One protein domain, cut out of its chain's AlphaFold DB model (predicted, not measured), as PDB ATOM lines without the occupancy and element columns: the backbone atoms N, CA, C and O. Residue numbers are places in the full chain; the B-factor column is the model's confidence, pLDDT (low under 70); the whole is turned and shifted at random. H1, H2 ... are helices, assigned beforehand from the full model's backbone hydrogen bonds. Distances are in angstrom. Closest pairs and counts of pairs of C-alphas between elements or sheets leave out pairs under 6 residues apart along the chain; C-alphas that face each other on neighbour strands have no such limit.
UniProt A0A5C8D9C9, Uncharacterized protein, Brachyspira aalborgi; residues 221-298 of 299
ATOM      1  N   ASP A 221      83.450  62.257  89.307       86.69
ATOM      2  CA  ASP A 221      83.039  61.190  88.394       86.69
ATOM      3  C   ASP A 221      84.159  60.757  87.429       86.69
ATOM      4  O   ASP A 221      83.931  59.936  86.541       86.69
ATOM      5  N   PHE A 222      85.366  61.317  87.562       90.50
ATOM      6  CA  PHE A 222      86.505  60.950  86.717       90.50
ATOM      7  C   PHE A 222      87.117  59.622  87.161       90.50
ATOM      8  O   PHE A 222      86.957  59.187  88.306       90.50
ATOM      9  N   ASP A 223      87.862  58.983  86.254       90.69
ATOM     10  CA  ASP A 223      88.662  57.826  86.629       90.69
ATOM     11  C   ASP A 223      89.721  58.192  87.680       90.69
ATOM     12  O   ASP A 223      90.078  59.356  87.876       90.69
ATOM     13  N   TYR A 224      90.219  57.179  88.388       88.12
ATOM     14  CA  TYR A 224      91.122  57.385  89.516       88.12
ATOM     15  C   TYR A 224      92.398  58.158  89.142       88.12
ATOM     16  O   TYR A 224      92.864  58.985  89.928       88.12
ATOM     17  N   SER A 225      92.967  57.897  87.962       88.00
ATOM     18  CA  SER A 225      94.230  58.510  87.539       88.00
ATOM     19  C   SER A 225      94.040  59.995  87.244       88.00
ATOM     20  O   SER A 225      94.810  60.844  87.705       88.00
ATOM     21  N   ASP A 226      92.987  60.313  86.500       87.00
ATOM     22  CA  ASP A 226      92.630  61.681  86.167       87.00
ATOM     23  C   ASP A 226      92.221  62.464  87.404       87.00
ATOM     24  O   ASP A 226      92.758  63.543  87.656       87.00
ATOM     25  N   LYS A 227      91.323  61.896  88.212       90.56
ATOM     26  CA  LYS A 227      90.862  62.506  89.457       90.56
ATOM     27  C   LYS A 227      92.037  62.895  90.347       90.56
ATOM     28  O   LYS A 227      92.115  64.047  90.764       90.56
ATOM     29  N   LYS A 228      92.991  61.983  90.556       89.25
ATOM     30  CA  LYS A 228      94.181  62.249  91.370       89.25
ATOM     31  C   LYS A 228      95.020  63.411  90.822       89.25
ATOM     32  O   LYS A 228      95.471  64.255  91.589       89.25
ATOM     33  N   THR A 229      95.182  63.496  89.501       90.00
ATOM     34  CA  THR A 229      95.928  64.588  88.852       90.00
ATOM     35  C   THR A 229      95.268  65.946  89.110       90.00
ATOM     36  O   THR A 229      95.938  66.915  89.465       90.00
ATOM     37  N   TYR A 230      93.942  66.031  88.976       90.88
ATOM     38  CA  TYR A 230      93.209  67.267  89.256       90.88
ATOM     39  C   TYR A 230      93.156  67.603  90.754       90.88
ATOM     40  O   TYR A 230      93.205  68.780  91.109       90.88
ATOM     41  N   GLU A 231      93.093  66.607  91.640       90.62
ATOM     42  CA  GLU A 231      93.175  66.801  93.097       90.62
ATOM     43  C   GLU A 231      94.526  67.401  93.518       90.62
ATOM     44  O   GLU A 231      94.562  68.315  94.342       90.62
ATOM     45  N   GLU A 232      95.633  66.954  92.923       90.81
ATOM     46  CA  GLU A 232      96.965  67.522  93.172       90.81
ATOM     47  C   GLU A 232      97.065  68.974  92.672       90.81
ATOM     48  O   GLU A 232      97.534  69.853  93.402       90.81
ATOM     49  N   LEU A 233      96.559  69.253  91.465       91.12
ATOM     50  CA  LEU A 233      96.535  70.605  90.895       91.12
ATOM     51  C   LEU A 233      95.663  71.567  91.713       91.12
ATOM     52  O   LEU A 233      96.086  72.686  91.996       91.12
ATOM     53  N   THR A 234      94.469  71.130  92.125       91.31
ATOM     54  CA  THR A 234      93.561  71.939  92.959       91.31
ATOM     55  C   THR A 234      94.124  72.171  94.358       91.31
ATOM     56  O   THR A 234      94.039  73.284  94.866       91.31
ATOM     57  N   SER A 235      94.772  71.173  94.964       90.31
ATOM     58  CA  SER A 235      95.412  71.329  96.279       90.31
ATOM     59  C   SER A 235      96.556  72.343  96.255       90.31
ATOM     60  O   SER A 235      96.748  73.081  97.222       90.31
ATOM     61  N   LYS A 236      97.314  72.407  95.153       91.12
ATOM     62  CA  LYS A 236      98.379  73.399  94.978       91.12
ATOM     63  C   LYS A 236      97.810  74.823  94.983       91.12
ATOM     64  O   LYS A 236      98.217  75.622  95.820       91.12
ATOM     65  N   VAL A 237      96.819  75.106  94.132       91.25
ATOM     66  CA  VAL A 237      96.214  76.451  94.059       91.25
ATOM     67  C   VAL A 237      95.461  76.833  95.339       91.25
ATOM     68  O   VAL A 237      95.441  78.007  95.696       91.25
ATOM     69  N   GLU A 238      94.895  75.873  96.083       89.38
ATOM     70  CA  GLU A 238      94.320  76.135  97.415       89.38
ATOM     71  C   GLU A 238      95.370  76.590  98.430       89.38
ATOM     72  O   GLU A 238      95.102  77.477  99.240       89.38
ATOM     73  N   ASN A 239      96.559  75.985  98.411       88.19
ATOM     74  CA  ASN A 239      97.650  76.394  99.291       88.19
ATOM     75  C   ASN A 239      98.186  77.771  98.891       88.19
ATOM     76  O   ASN A 239      98.330  78.630  99.760       88.19
ATOM     77  N   ASP A 240      98.375  78.009  97.591       86.56
ATOM     78  CA  ASP A 240      98.800  79.311  97.071       86.56
ATOM     79  C   ASP A 240      97.797  80.418  97.469       86.56
ATOM     80  O   ASP A 240      98.192  81.517  97.866       86.56
ATOM     81  N   LEU A 241      96.489  80.119  97.459       86.06
ATOM     82  CA  LEU A 241      95.438  81.050  97.881       86.06
ATOM     83  C   LEU A 241      95.450  81.321  99.398       86.06
ATOM     84  O   LEU A 241      95.255  82.464  99.812       86.06
ATOM     85  N   LYS A 242      95.730  80.311 100.233       83.12
ATOM     86  CA  LYS A 242      95.879  80.481 101.693       83.12
ATOM     87  C   LYS A 242      97.100  81.321 102.055       83.12
ATOM     88  O   LYS A 242      97.034  82.155 102.957       83.12
ATOM     89  N   GLU A 243      98.214  81.152 101.347       78.56
ATOM     90  CA  GLU A 243      99.409  81.972 101.569       78.56
ATOM     91  C   GLU A 243      99.167  83.458 101.240       78.56
ATOM     92  O   GLU A 243      99.751  84.344 101.877       78.56
ATOM     93  N   LEU A 244      98.248  83.755 100.313       72.75
ATOM     94  CA  LEU A 244      97.842  85.124  99.979       72.75
ATOM     95  C   LEU A 244      97.021  85.827 101.059       72.75
ATOM     96  O   LEU A 244      96.978  87.062 101.054       72.75
ATOM     97  N   GLU A 245      96.420  85.101 102.005       58.28
ATOM     98  CA  GLU A 245      95.684  85.706 103.122       58.28
ATOM     99  C   GLU A 245      96.592  86.655 103.938       58.28
ATOM    100  O   GLU A 245      96.133  87.676 104.456       58.28
ATOM    101  N   ASN A 246      97.910  86.399 103.909       57.09
ATOM    102  CA  ASN A 246      98.953  87.187 104.568       57.09
ATOM    103  C   ASN A 246      99.623  88.251 103.667       57.09
ATOM    104  O   ASN A 246     100.234  89.192 104.180       57.09
ATOM    105  N   ILE A 247      99.543  88.128 102.334       57.75
ATOM    106  CA  ILE A 247     100.226  89.004 101.359       57.75
ATOM    107  C   ILE A 247      99.288  89.254 100.166       57.75
ATOM    108  O   ILE A 247      99.419  88.649  99.104       57.75
ATOM    109  N   LYS A 248      98.324  90.165 100.333       63.47
ATOM    110  CA  LYS A 248      97.299  90.500  99.326       63.47
ATOM    111  C   LYS A 248      97.886  91.277  98.134       63.47
ATOM    112  O   LYS A 248      97.810  92.502  98.078       63.47
ATOM    113  N   ASN A 249      98.514  90.555  97.200       71.31
ATOM    114  CA  ASN A 249      99.156  91.071  95.985       71.31
ATOM    115  C   ASN A 249      98.324  90.733  94.732       71.31
ATOM    116  O   ASN A 249      98.113  89.563  94.423       71.31
ATOM    117  N   VAL A 250      97.904  91.761  93.988       73.19
ATOM    118  CA  VAL A 250      97.039  91.659  92.797       73.19
ATOM    119  C   VAL A 250      97.643  90.794  91.694       73.19
ATOM    120  O   VAL A 250      96.938  89.976  91.111       73.19
ATOM    121  N   ASN A 251      98.948  90.926  91.430       75.00
ATOM    122  CA  ASN A 251      99.610  90.161  90.372       75.00
ATOM    123  C   ASN A 251      99.574  88.667  90.686       75.00
ATOM    124  O   ASN A 251      99.193  87.869  89.838       75.00
ATOM    125  N   LYS A 252      99.859  88.311  91.942       79.44
ATOM    126  CA  LYS A 252      99.781  86.922  92.399       79.44
ATOM    127  C   LYS A 252      98.350  86.385  92.369       79.44
ATOM    128  O   LYS A 252      98.141  85.238  92.003       79.44
ATOM    129  N   ILE A 253      97.351  87.204  92.710       82.31
ATOM    130  CA  ILE A 253      95.941  86.799  92.594       82.31
ATOM    131  C   ILE A 253      95.577  86.532  91.128       82.31
ATOM    132  O   ILE A 253      94.928  85.532  90.842       82.31
ATOM    133  N   ASN A 254      96.018  87.380  90.197       82.62
ATOM    134  CA  ASN A 254      95.785  87.178  88.766       82.62
ATOM    135  C   ASN A 254      96.468  85.910  88.228       82.62
ATOM    136  O   ASN A 254      95.872  85.216  87.409       82.62
ATOM    137  N   GLU A 255      97.668  85.582  88.711       85.75
ATOM    138  CA  GLU A 255      98.351  84.320  88.393       85.75
ATOM    139  C   GLU A 255      97.549  83.107  88.890       85.75
ATOM    140  O   GLU A 255      97.323  82.162  88.137       85.75
ATOM    141  N   ILE A 256      97.031  83.155  90.123       88.25
ATOM    142  CA  ILE A 256      96.182  82.079  90.659       88.25
ATOM    143  C   ILE A 256      94.864  81.967  89.885       88.25
ATOM    144  O   ILE A 256      94.417  80.858  89.598       88.25
ATOM    145  N   ILE A 257      94.247  83.092  89.508       89.25
ATOM    146  CA  ILE A 257      93.043  83.108  88.663       89.25
ATOM    147  C   ILE A 257      93.307  82.386  87.336       89.25
ATOM    148  O   ILE A 257      92.472  81.591  86.904       89.25
ATOM    149  N   ASP A 258      94.459  82.619  86.702       88.44
ATOM    150  CA  ASP A 258      94.839  81.927  85.466       88.44
ATOM    151  C   ASP A 258      94.982  80.418  85.666       88.44
ATOM    152  O   ASP A 258      94.470  79.639  84.856       88.44
ATOM    153  N   GLU A 259      95.642  79.992  86.747       90.19
ATOM    154  CA  GLU A 259      95.787  78.570  87.059       90.19
ATOM    155  C   GLU A 259      94.424  77.911  87.319       90.19
ATOM    156  O   GLU A 259      94.122  76.882  86.711       90.19
ATOM    157  N   ILE A 260      93.561  78.528  88.135       92.19
ATOM    158  CA  ILE A 260      92.205  78.027  88.415       92.19
ATOM    159  C   ILE A 260      91.386  77.932  87.127       92.19
ATOM    160  O   ILE A 260      90.802  76.884  86.851       92.19
ATOM    161  N   ASN A 261      91.371  78.985  86.307       91.06
ATOM    162  CA  ASN A 261      90.630  79.004  85.046       91.06
ATOM    163  C   ASN A 261      91.123  77.919  84.079       91.06
ATOM    164  O   ASN A 261      90.317  77.265  83.416       91.06
ATOM    165  N   LYS A 262      92.440  77.687  84.020       89.50
ATOM    166  CA  LYS A 262      93.035  76.619  83.208       89.50
ATOM    167  C   LYS A 262      92.605  75.237  83.693       89.50
ATOM    168  O   LYS A 262      92.213  74.404  82.876       89.50
ATOM    169  N   ILE A 263      92.664  74.986  85.002       90.88
ATOM    170  CA  ILE A 263      92.245  73.708  85.593       90.88
ATOM    171  C   ILE A 263      90.750  73.480  85.335       90.88
ATOM    172  O   ILE A 263      90.371  72.409  84.861       90.88
ATOM    173  N   TYR A 264      89.920  74.496  85.582       90.06
ATOM    174  CA  TYR A 264      88.475  74.439  85.374       90.06
ATOM    175  C   TYR A 264      88.112  74.143  83.921       90.06
ATOM    176  O   TYR A 264      87.361  73.204  83.663       90.06
ATOM    177  N   ARG A 265      88.702  74.868  82.964       87.75
ATOM    178  CA  ARG A 265      88.473  74.638  81.532       87.75
ATOM    179  C   ARG A 265      88.832  73.211  81.123       87.75
ATOM    180  O   ARG A 265      88.057  72.558  80.431       87.75
ATOM    181  N   ASN A 266      89.974  72.703  81.584       85.81
ATOM    182  CA  ASN A 266      90.410  71.345  81.262       85.81
ATOM    183  C   ASN A 266      89.467  70.282  81.848       85.81
ATOM    184  O   ASN A 266      89.108  69.324  81.159       85.81
ATOM    185  N   ALA A 267      89.033  70.463  83.100       86.50
ATOM    186  CA  ALA A 267      88.086  69.565  83.753       86.50
ATOM    187  C   ALA A 267      86.713  69.598  83.058       86.50
ATOM    188  O   ALA A 267      86.153  68.550  82.739       86.50
ATOM    189  N   TYR A 268      86.193  70.787  82.750       86.94
ATOM    190  CA  TYR A 268      84.917  70.964  82.057       86.94
ATOM    191  C   TYR A 268      84.918  70.305  80.671       86.94
ATOM    192  O   TYR A 268      84.041  69.496  80.358       86.94
ATOM    193  N   ASN A 269      85.945  70.582  79.863       83.94
ATOM    194  CA  ASN A 269      86.086  70.018  78.522       83.94
ATOM    195  C   ASN A 269      86.162  68.491  78.564       83.94
ATOM    196  O   ASN A 269      85.523  67.806  77.765       83.94
ATOM    197  N   LYS A 270      86.904  67.945  79.533       83.31
ATOM    198  CA  LYS A 270      87.026  66.499  79.712       83.31
ATOM    199  C   LYS A 270      85.697  65.849  80.102       83.31
ATOM    200  O   LYS A 270      85.334  64.841  79.505       83.31
ATOM    201  N   LYS A 271      84.942  66.445  81.032       85.19
ATOM    202  CA  LYS A 271      83.611  65.955  81.434       85.19
ATOM    203  C   LYS A 271      82.631  65.905  80.258       85.19
ATOM    204  O   LYS A 271      81.847  64.967  80.153       85.19
ATOM    205  N   ASN A 272      82.700  66.888  79.364       82.12
ATOM    206  CA  ASN A 272      81.817  66.994  78.203       82.12
ATOM    207  C   ASN A 272      82.355  66.286  76.943       82.12
ATOM    208  O   ASN A 272      81.769  66.422  75.872       82.12
ATOM    209  N   ASN A 273      83.447  65.512  77.053       75.75
ATOM    210  CA  ASN A 273      84.119  64.843  75.930       75.75
ATOM    211  C   ASN A 273      84.469  65.792  74.768       75.75
ATOM    212  O   ASN A 273      84.477  65.394  73.600       75.75
ATOM    213  N   VAL A 274      84.770  67.055  75.080       70.31
ATOM    214  CA  VAL A 274      85.183  68.036  74.078       70.31
ATOM    215  C   VAL A 274      86.576  67.645  73.582       70.31
ATOM    216  O   VAL A 274      87.514  67.475  74.365       70.31
ATOM    217  N   SER A 275      86.702  67.450  72.266       61.81
ATOM    218  CA  SER A 275      87.944  67.004  71.619       61.81
ATOM    219  C   SER A 275      89.120  67.899  71.995       61.81
ATOM    220  O   SER A 275      88.976  69.117  72.063       61.81
ATOM    221  N   SER A 276      90.318  67.331  72.144       57.25
ATOM    222  CA  SER A 276      91.536  68.098  72.418       57.25
ATOM    223  C   SER A 276      91.897  69.120  71.321       57.25
ATOM    224  O   SER A 276      92.665  70.045  71.568       57.25
ATOM    225  N   LEU A 277      91.293  69.022  70.130       52.44
ATOM    226  CA  LEU A 277      91.365  70.053  69.084       52.44
ATOM    227  C   LEU A 277      90.622  71.356  69.444       52.44
ATOM    228  O   LEU A 277      90.990  72.418  68.944       52.44
ATOM    229  N   SER A 278      89.639  71.309  70.351       52.91
ATOM    230  CA  SER A 278      88.951  72.499  70.887       52.91
ATOM    231  C   SER A 278      89.849  73.387  71.758       52.91
ATOM    232  O   SER A 278      89.514  74.538  72.007       52.91
ATOM    233  N   TYR A 279      91.010  72.890  72.204       49.53
ATOM    234  CA  TYR A 279      91.994  73.707  72.922       49.53
ATOM    235  C   TYR A 279      92.754  74.673  71.996       49.53
ATOM    236  O   TYR A 279      93.371  75.611  72.493       49.53
ATOM    237  N   ILE A 280      92.736  74.441  70.673       50.69
ATOM    238  CA  ILE A 280      93.455  75.240  69.659       50.69
ATOM    239  C   ILE A 280      92.511  76.206  68.937       50.69
ATOM    240  O   ILE A 280      92.919  77.297  68.547       50.69
ATOM    241  N   MET A 281      91.246  75.825  68.760       45.56
ATOM    242  CA  MET A 281      90.221  76.725  68.242       45.56
ATOM    243  C   MET A 281      89.619  77.468  69.431       45.56
ATOM    244  O   MET A 281      89.052  76.823  70.308       45.56
ATOM    245  N   GLU A 282      89.728  78.797  69.467       46.09
ATOM    246  CA  GLU A 282      88.942  79.675  70.350       46.09
ATOM    247  C   GLU A 282      87.447  79.509  70.031       46.09
ATOM    248  O   GLU A 282      86.803  80.346  69.414       46.09
ATOM    249  N   THR A 283      86.903  78.347  70.360       47.66
ATOM    250  CA  THR A 283      85.480  78.082  70.300       47.66
ATOM    251  C   THR A 283      84.907  78.714  71.554       47.66
ATOM    252  O   THR A 283      85.255  78.318  72.668       47.66
ATOM    253  N   ASP A 284      84.111  79.763  71.336       48.31
ATOM    254  CA  ASP A 284      83.316  80.512  72.312       48.31
ATOM    255  C   ASP A 284      82.283  79.602  73.004       48.31
ATOM    256  O   ASP A 284      81.069  79.792  72.909       48.31
ATOM    257  N   GLU A 285      82.735  78.564  73.699       53.47
ATOM    258  CA  GLU A 285      81.912  77.952  74.728       53.47
ATOM    259  C   GLU A 285      81.868  78.937  75.901       53.47
ATOM    260  O   GLU A 285      82.909  79.357  76.408       53.47
ATOM    261  N   ASN A 286      80.651  79.332  76.298       63.00
ATOM    262  CA  ASN A 286      80.332  80.190  77.449       63.00
ATOM    263  C   ASN A 286      80.760  79.521  78.776       63.00
ATOM    264  O   ASN A 286      79.934  79.188  79.625       63.00
ATOM    265  N   ILE A 287      82.056  79.276  78.949       73.56
ATOM    266  CA  ILE A 287      82.643  78.754  80.175       73.56
ATOM    267  C   ILE A 287      82.778  79.942  81.133       73.56
ATOM    268  O   ILE A 287      83.460  80.923  80.834       73.56
ATOM    269  N   ASP A 288      82.103  79.867  82.282       80.94
ATOM    270  CA  ASP A 288      82.101  80.922  83.300       80.94
ATOM    271  C   ASP A 288      83.441  80.959  84.056       80.94
ATOM    272  O   ASP A 288      83.638  80.290  85.079       80.94
ATOM    273  N   LEU A 289      84.386  81.718  83.500       86.44
ATOM    274  CA  LEU A 289      85.730  81.925  84.035       86.44
ATOM    275  C   LEU A 289      85.798  83.141  84.963       86.44
ATOM    276  O   LEU A 289      85.116  84.153  84.778       86.44
ATOM    277  N   ILE A 290      86.701  83.081  85.943       86.94
ATOM    278  CA  ILE A 290      86.966  84.207  86.838       86.94
ATOM    279  C   ILE A 290      87.662  85.315  86.040       86.94
ATOM    280  O   ILE A 290      88.707  85.095  85.425       86.94
ATOM    281  N   LYS A 291      87.097  86.528  86.064       84.94
ATOM    282  CA  LYS A 291      87.714  87.706  85.441       84.94
ATOM    283  C   LYS A 291      88.938  88.160  86.234       84.94
ATOM    284  O   LYS A 291      88.878  88.254  87.459       84.94
ATOM    285  N   LYS A 292      90.009  88.506  85.516       81.25
ATOM    286  CA  LYS A 292      91.199  89.132  86.098       81.25
ATOM    287  C   LYS A 292      90.875  90.485  86.714       81.25
ATOM    288  O   LYS A 292      89.948  91.181  86.300       81.25
ATOM    289  N   ILE A 293      91.693  90.844  87.686       76.62
ATOM    290  CA  ILE A 293      91.671  92.136  88.345       76.62
ATOM    291  C   ILE A 293      92.460  93.122  87.496       76.62
ATOM    292  O   ILE A 293      93.632  92.883  87.197       76.62
ATOM    293  N   ASP A 294      91.817  94.228  87.144       66.94
ATOM    294  CA  ASP A 294      92.478  95.361  86.513       66.94
ATOM    295  C   ASP A 294      93.125  96.244  87.588       66.94
ATOM    296  O   ASP A 294      92.465  96.660  88.547       66.94
ATOM    297  N   ILE A 295      94.425  96.492  87.440       58.25
ATOM    298  CA  ILE A 295      95.234  97.241  88.406       58.25
ATOM    299  C   ILE A 295      94.775  98.708  88.454       58.25
ATOM    300  O   ILE A 295      94.791  99.306  89.527       58.25
ATOM    301  N   GLU A 296      94.268  99.251  87.343       54.91
ATOM    302  CA  GLU A 296      93.784 100.639  87.252       54.91
ATOM    303  C   GLU A 296      92.473 100.878  88.024       54.91
ATOM    304  O   GLU A 296      92.156 102.009  88.373       54.91
ATOM    305  N   ASN A 297      91.725  99.822  88.367       51.00
ATOM    306  CA  ASN A 297      90.478  99.919  89.146       51.00
ATOM    307  C   ASN A 297      90.695  99.834  90.679       51.00
ATOM    308  O   ASN A 297      89.732  99.817  91.470       51.00
ATOM    309  N   LEU A 298      91.955  99.743  91.117       51.16
ATOM    310  CA  LEU A 298      92.356  99.644  92.524       51.16
ATOM    311  C   LEU A 298      93.008 100.920  93.086       51.16
ATOM    312  O   LEU A 298      93.067 101.029  94.311       51.16
TER     313      LEU A 298
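AT A GLANCE: This is residues 221 to 298 of the 299 residues of an uncharacterized protein of Brachyspira aalborgi (UniProt A0A5C8D9C9). A long helical hairpin makes the body: H2, the longest helix, and H1 lie side by side. The short H3 sits beside the last residues of H2, on the side away from H1, and from there residues 280 to 298, with no named element, fold back along that same side of H2. The printed part has 78 residues with three named helices, in the order H1, H2, H3, and no named strand; the class is all helix. The whole is loose, with a radius of gyration of the C-alphas of 14.6 A and spans of 39 by 29 by 16 A.

IN THESE COORDINATES: Find C-alpha 250 at (97.039, 91.659, 92.797); from there H2, residues 250 to 271, runs 31.1 A to C-alpha 271 at (83.611, 65.955, 81.434). Look back to C-alpha 224 at (91.122, 57.385, 89.516) for the first residue of H1, residues 224 to 243, 28.6 A long. After H2 comes H3, residues 276 to 279, 5.7 A long.

HOW THE PARTS SIT: Start at Ile 256 in H2: its C-alpha and that of Val 237 in H1 are the closest of the two helices, 6.6 A apart. H1 and H2 touch and form a helical hairpin, running opposite ways at a shallow tilt of 17 degrees. H2 and H3 are near each other, with 7 pairs of C-alphas within 10 A, the closest at 8.4 A. H1 and H3 are apart. In H1 and H2 every O i to N i+4 pair is within hydrogen-bond range; H3 is too short for such a pair.

THE WHOLE: The C-alphas farthest apart, those of Tyr 224 and Glu 296, are 43.4 A from each other. The printed part has no cut; the link from H1 to H2 is short, that from H2 to H3 tight. Read the B-factor column for the model's confidence: its mean over the printed part is 77.2, and residues 245 to 248, 275 to 286 and 294 to 298 are under 70.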